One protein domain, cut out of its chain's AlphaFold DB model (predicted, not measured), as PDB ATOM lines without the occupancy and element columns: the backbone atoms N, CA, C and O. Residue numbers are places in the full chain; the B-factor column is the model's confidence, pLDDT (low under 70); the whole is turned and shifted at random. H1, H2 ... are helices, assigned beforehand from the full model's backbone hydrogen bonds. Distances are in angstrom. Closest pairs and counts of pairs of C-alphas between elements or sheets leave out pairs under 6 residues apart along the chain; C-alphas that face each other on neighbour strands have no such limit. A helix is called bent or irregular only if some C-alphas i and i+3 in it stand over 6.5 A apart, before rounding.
ATOM      1  N   SER A1061      30.874 170.790   3.563       89.00
ATOM      2  CA  SER A1061      30.648 171.725   4.672       89.00
ATOM      3  C   SER A1061      31.987 172.246   5.215       89.00
ATOM      4  O   SER A1061      32.952 171.478   5.250       89.00
ATOM      5  N   PRO A1062      32.067 173.505   5.691       85.19
ATOM      6  CA  PRO A1062      33.312 174.063   6.225       85.19
ATOM      7  C   PRO A1062      33.894 173.203   7.354       85.19
ATOM      8  O   PRO A1062      35.089 172.964   7.374       85.19
ATOM      9  N   GLU A1063      33.046 172.601   8.192       86.44
ATOM     10  CA  GLU A1063      33.438 171.645   9.240       86.44
ATOM     11  C   GLU A1063      34.232 170.435   8.704       86.44
ATOM     12  O   GLU A1063      35.166 169.961   9.349       86.44
ATOM     13  N   VAL A1064      33.879 169.921   7.518       86.31
ATOM     14  CA  VAL A1064      34.606 168.822   6.860       86.31
ATOM     15  C   VAL A1064      35.899 169.329   6.224       86.31
ATOM     16  O   VAL A1064      36.886 168.602   6.201       86.31
ATOM     17  N   ILE A1065      35.915 170.569   5.735       86.00
ATOM     18  CA  ILE A1065      37.094 171.202   5.135       86.00
ATOM     19  C   ILE A1065      38.141 171.498   6.214       86.00
ATOM     20  O   ILE A1065      39.304 171.137   6.043       86.00
ATOM     21  N   ASP A1066      37.724 172.048   7.353       85.94
ATOM     22  CA  ASP A1066      38.556 172.258   8.538       85.94
ATOM     23  C   ASP A1066      39.116 170.928   9.060       85.94
ATOM     24  O   ASP A1066      40.325 170.806   9.248       85.94
ATOM     25  N   LEU A1067      38.277 169.891   9.189       88.38
ATOM     26  CA  LEU A1067      38.711 168.551   9.598       88.38
ATOM     27  C   LEU A1067      39.694 167.913   8.596       88.38
ATOM     28  O   LEU A1067      40.638 167.231   8.997       88.38
ATOM     29  N   VAL A1068      39.508 168.125   7.289       85.50
ATOM     30  CA  VAL A1068      40.452 167.662   6.258       85.50
ATOM     31  C   VAL A1068      41.768 168.437   6.335       85.50
ATOM     32  O   VAL A1068      42.818 167.809   6.245       85.50
ATOM     33  N   ASN A1069      41.739 169.750   6.565       82.25
ATOM     34  CA  ASN A1069      42.937 170.577   6.740       82.25
ATOM     35  C   ASN A1069      43.688 170.270   8.054       82.25
ATOM     36  O   ASN A1069      44.913 170.387   8.098       82.25
ATOM     37  N   GLU A1070      42.983 169.848   9.109       84.50
ATOM     38  CA  GLU A1070      43.570 169.379  10.373       84.50
ATOM     39  C   GLU A1070      44.241 168.003  10.211       84.50
ATOM     40  O   GLU A1070      45.368 167.793  10.664       84.50
ATOM     41  N   ILE A1071      43.573 167.057   9.537       83.94
ATOM     42  CA  ILE A1071      44.083 165.691   9.332       83.94
ATOM     43  C   ILE A1071      45.187 165.651   8.260       83.94
ATOM     44  O   ILE A1071      46.144 164.882   8.388       83.94
ATOM     45  N   TRP A1072      45.066 166.454   7.200       81.44
ATOM     46  CA  TRP A1072      46.033 166.612   6.111       81.44
ATOM     47  C   TRP A1072      46.513 168.067   6.034       81.44
ATOM     48  O   TRP A1072      46.030 168.844   5.214       81.44
ATOM     49  N   ASP A1073      47.542 168.396   6.821       81.06
ATOM     50  CA  ASP A1073      48.332 169.624   6.651       81.06
ATOM     51  C   ASP A1073      48.752 169.770   5.168       81.06
ATOM     52  O   ASP A1073      49.558 168.954   4.684       81.06
ATOM     53  N   PRO A1074      48.257 170.793   4.437       76.56
ATOM     54  CA  PRO A1074      48.531 170.959   3.011       76.56
ATOM     55  C   PRO A1074      50.025 171.060   2.689       76.56
ATOM     56  O   PRO A1074      50.461 170.602   1.630       76.56
ATOM     57  N   SER A1075      50.843 171.565   3.620       78.69
ATOM     58  CA  SER A1075      52.293 171.662   3.441       78.69
ATOM     59  C   SER A1075      52.966 170.288   3.344       78.69
ATOM     60  O   SER A1075      53.971 170.142   2.645       78.69
ATOM     61  N   THR A1076      52.390 169.249   3.961       81.31
ATOM     62  CA  THR A1076      52.882 167.867   3.841       81.31
ATOM     63  C   THR A1076      52.559 167.264   2.474       81.31
ATOM     64  O   THR A1076      53.396 166.558   1.899       81.31
ATOM     65  N   VAL A1077      51.389 167.597   1.915       81.19
ATOM     66  CA  VAL A1077      50.958 167.189   0.571       81.19
ATOM     67  C   VAL A1077      51.822 167.880  -0.485       81.19
ATOM     68  O   VAL A1077      52.390 167.203  -1.344       81.19
ATOM     69  N   ASP A1078      52.032 169.193  -0.368       83.62
ATOM     70  CA  ASP A1078      52.931 169.956  -1.240       83.62
ATOM     71  C   ASP A1078      54.385 169.482  -1.137       83.62
ATOM     72  O   ASP A1078      55.068 169.326  -2.156       83.62
ATOM     73  N   TYR A1079      54.873 169.186   0.072       85.31
ATOM     74  CA  TYR A1079      56.206 168.620   0.269       85.31
ATOM     75  C   TYR A1079      56.345 167.257  -0.421       85.31
ATOM     76  O   TYR A1079      57.340 167.020  -1.114       85.31
ATOM     77  N   ALA A1080      55.353 166.371  -0.295       85.31
ATOM     78  CA  ALA A1080      55.344 165.077  -0.974       85.31
ATOM     79  C   ALA A1080      55.262 165.233  -2.504       85.31
ATOM     80  O   ALA A1080      56.015 164.585  -3.238       85.31
ATOM     81  N   TYR A1081      54.415 166.135  -3.000       85.25
ATOM     82  CA  TYR A1081      54.262 166.411  -4.426       85.25
ATOM     83  C   TYR A1081      55.559 166.957  -5.043       85.25
ATOM     84  O   TYR A1081      56.017 166.475  -6.083       85.25
ATOM     85  N   THR A1082      56.210 167.913  -4.375       87.81
ATOM     86  CA  THR A1082      57.440 168.562  -4.861       87.81
ATOM     87  C   THR A1082      58.708 167.724  -4.688       87.81
ATOM     88  O   THR A1082      59.556 167.756  -5.579       87.81
ATOM     89  N   ASN A1083      58.849 166.955  -3.601       86.44
ATOM     90  CA  ASN A1083      60.095 166.238  -3.278       86.44
ATOM     91  C   ASN A1083      60.054 164.729  -3.559       86.44
ATOM     92  O   ASN A1083      61.113 164.109  -3.661       86.44
ATOM     93  N   ILE A1084      58.866 164.126  -3.694       86.69
ATOM     94  CA  ILE A1084      58.704 162.683  -3.939       86.69
ATOM     95  C   ILE A1084      58.084 162.444  -5.319       86.69
ATOM     96  O   ILE A1084      58.671 161.734  -6.137       86.69
ATOM     97  N   TRP A1085      56.930 163.056  -5.607       90.00
ATOM     98  CA  TRP A1085      56.179 162.768  -6.834       90.00
ATOM     99  C   TRP A1085      56.835 163.356  -8.088       90.00
ATOM    100  O   TRP A1085      57.196 162.589  -8.979       90.00
ATOM    101  N   LYS A1086      57.076 164.678  -8.153       90.81
ATOM    102  CA  LYS A1086      57.713 165.311  -9.329       90.81
ATOM    103  C   LYS A1086      59.084 164.691  -9.670       90.81
ATOM    104  O   LYS A1086      59.260 164.281 -10.816       90.81
ATOM    105  N   PRO A1087      60.027 164.493  -8.721       90.94
ATOM    106  CA  PRO A1087      61.324 163.889  -9.038       90.94
ATOM    107  C   PRO A1087      61.222 162.415  -9.455       90.94
ATOM    108  O   PRO A1087      62.057 161.942 -10.231       90.94
ATOM    109  N   GLY A1088      60.206 161.691  -8.968       89.56
ATOM    110  CA  GLY A1088      59.879 160.333  -9.404       89.56
ATOM    111  C   GLY A1088      59.330 160.295 -10.834       89.56
ATOM    112  O   GLY A1088      59.815 159.512 -11.651       89.56
ATOM    113  N   LEU A1089      58.391 161.188 -11.163       90.00
ATOM    114  CA  LEU A1089      57.843 161.350 -12.512       90.00
ATOM    115  C   LEU A1089      58.943 161.721 -13.518       90.00
ATOM    116  O   LEU A1089      59.056 161.101 -14.573       90.00
ATOM    117  N   ASP A1090      59.812 162.669 -13.169       89.69
ATOM    118  CA  ASP A1090      60.926 163.092 -14.023       89.69
ATOM    119  C   ASP A1090      62.035 162.033 -14.120       89.69
ATOM    120  O   ASP A1090      62.805 162.027 -15.081       89.69
ATOM    121  N   ALA A1091      62.156 161.116 -13.153       87.25
ATOM    122  CA  ALA A1091      62.997 159.925 -13.288       87.25
ATOM    123  C   ALA A1091      62.387 158.908 -14.261       87.25
ATOM    124  O   ALA A1091      63.093 158.425 -15.145       87.25
ATOM    125  N   PHE A1092      61.083 158.650 -14.152       88.25
ATOM    126  CA  PHE A1092      60.351 157.753 -15.046       88.25
ATOM    127  C   PHE A1092      60.328 158.264 -16.497       88.25
ATOM    128  O   PHE A1092      60.612 157.498 -17.415       88.25
ATOM    129  N   ARG A1093      60.111 159.569 -16.716       87.50
ATOM    130  CA  ARG A1093      60.219 160.214 -18.039       87.50
ATOM    131  C   ARG A1093      61.591 159.983 -18.676       87.50
ATOM    132  O   ARG A1093      61.661 159.498 -19.799       87.50
ATOM    133  N   ARG A1094      62.682 160.199 -17.932       87.94
ATOM    134  CA  ARG A1094      64.050 159.919 -18.413       87.94
ATOM    135  C   ARG A1094      64.313 158.429 -18.660       87.94
ATOM    136  O   ARG A1094      65.109 158.094 -19.539       87.94
ATOM    137  N   GLU A1095      63.671 157.521 -17.925       87.88
ATOM    138  CA  GLU A1095      63.733 156.078 -18.204       87.88
ATOM    139  C   GLU A1095      62.989 155.717 -19.502       87.88
ATOM    140  O   GLU A1095      63.520 154.961 -20.316       87.88
ATOM    141  N   LEU A1096      61.828 156.327 -19.769       86.12
ATOM    142  CA  LEU A1096      61.113 156.184 -21.043       86.12
ATOM    143  C   LEU A1096      61.898 156.779 -22.223       86.12
ATOM    144  O   LEU A1096      62.084 156.098 -23.228       86.12
ATOM    145  N   GLU A1097      62.415 158.004 -22.102       84.25
ATOM    146  CA  GLU A1097      63.222 158.675 -23.135       84.25
ATOM    147  C   GLU A1097      64.493 157.888 -23.478       84.25
ATOM    148  O   GLU A1097      64.823 157.688 -24.652       84.25
ATOM    149  N   SER A1098      65.208 157.399 -22.459       78.75
ATOM    150  CA  SER A1098      66.402 156.577 -22.668       78.75
ATOM    151  C   SER A1098      66.050 155.186 -23.201       78.75
ATOM    152  O   SER A1098      66.732 154.708 -24.106       78.75
ATOM    153  N   GLY A1099      64.954 154.568 -22.749       72.38
ATOM    154  CA  GLY A1099      64.436 153.306 -23.285       72.38
ATOM    155  C   GLY A1099      64.008 153.396 -24.756       72.38
ATOM    156  O   GLY A1099      64.335 152.503 -25.544       72.38
ATOM    157  N   ALA A1100      63.352 154.494 -25.143       65.69
ATOM    158  CA  ALA A1100      62.968 154.810 -26.517       65.69
ATOM    159  C   ALA A1100      64.195 155.098 -27.397       65.69
ATOM    160  O   ALA A1100      64.323 154.527 -28.481       65.69
ATOM    161  N   SER A1101      65.158 155.881 -26.897       60.66
ATOM    162  CA  SER A1101      66.463 156.090 -27.546       60.66
ATOM    163  C   SER A1101      67.205 154.765 -27.770       60.66
ATOM    164  O   SER A1101      67.804 154.527 -28.818       60.66
ATOM    165  N   GLU A1102      67.127 153.843 -26.808       58.41
ATOM    166  CA  GLU A1102      67.718 152.510 -26.919       58.41
ATOM    167  C   GLU A1102      66.913 151.553 -27.824       58.41
ATOM    168  O   GLU A1102      67.377 150.448 -28.125       58.41
ATOM    169  N   ALA A1103      65.698 151.928 -28.237       55.53
ATOM    170  CA  ALA A1103      64.899 151.218 -29.235       55.53
ATOM    171  C   ALA A1103      65.170 151.742 -30.655       55.53
ATOM    172  O   ALA A1103      65.323 150.935 -31.569       55.53
ATOM    173  N   THR A1104      65.326 153.058 -30.838       56.19
ATOM    174  CA  THR A1104      65.682 153.668 -32.135       56.19
ATOM    175  C   THR A1104      67.121 153.369 -32.582       56.19
ATOM    176  O   THR A1104      67.432 153.503 -33.764       56.19
ATOM    177  N   GLN A1105      67.991 152.892 -31.683       48.88
ATOM    178  CA  GLN A1105      69.361 152.445 -31.992       48.88
ATOM    179  C   GLN A1105      69.526 150.910 -32.231       48.88
ATOM    180  O   GLN A1105      70.654 150.418 -32.118       48.88
ATOM    181  N   ALA A1106      68.466 150.125 -32.531       43.47
ATOM    182  CA  ALA A1106      68.485 148.632 -32.492       43.47
ATOM    183  C   ALA A1106      67.932 147.826 -33.715       43.47
ATOM    184  O   ALA A1106      68.409 146.679 -33.935       43.47
TER     185      ALA A1106
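AT A GLANCE: This is residues 1061 to 1106 of the 1106 residues of the protein "Similar to An02g09180" of Aspergillus niger (UniProt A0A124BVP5). The printed part is a long, slender rod of two helices set one after the other, a short H1 at one end and a long, gently bent H2 making most of the length. Within the printed part, residues 1061 to 1106, no stretch folds back on another, and there is no core. The printed part has 46 residues, with two named helices in the order H1, H2 and no named strand; the class is all helix. The whole is extended, with a radius of gyration of the C-alphas of 18.5 A and spans of 59 by 19 by 9 A.

HOW THE PARTS SIT: H1, residues 1062 to 1071, is followed by a tight link of two residues, Trp 1072 and Asp 1073. H2, residues 1074 to 1104, was assigned as one helix by its hydrogen bonds but is bent: C-alphas 1083 and 1086 are 6.6 A apart, against about 5 A in a regular helix. Its arms are H2a, residues 1074 to 1083, and H2b, residues 1086 to 1104; they stand at a shallow tilt of 27 degrees. H1 and H2a meet only through their link. H1 and H2b are apart, with no C-alpha of the one within 8 A of the other. In H1, H2a and H2b every O i to N i+4 pair is within hydrogen-bond range.

IN THESE COORDINATES: H1 begins at C-alpha 1062, (33.312, 174.063, 6.225), and is 14.0 A long from first to last C-alpha. H2a begins at C-alpha 1074, (48.531, 170.959, 3.011), and is also 14.0 A long. H2b measures 26.8 A and ends at C-alpha 1104, (65.682, 153.668, -32.135).

THE WHOLE: The two C-alphas farthest apart, those of Glu 1063 and Ala 1106, are 59.2 A apart. Residues 1061 to 1106 stand free, and the printed part has no cut. Ala 1106 is the chain's last residue. The mean pLDDT of the printed part is 80.7, and residues 1100 to 1106 are under 70.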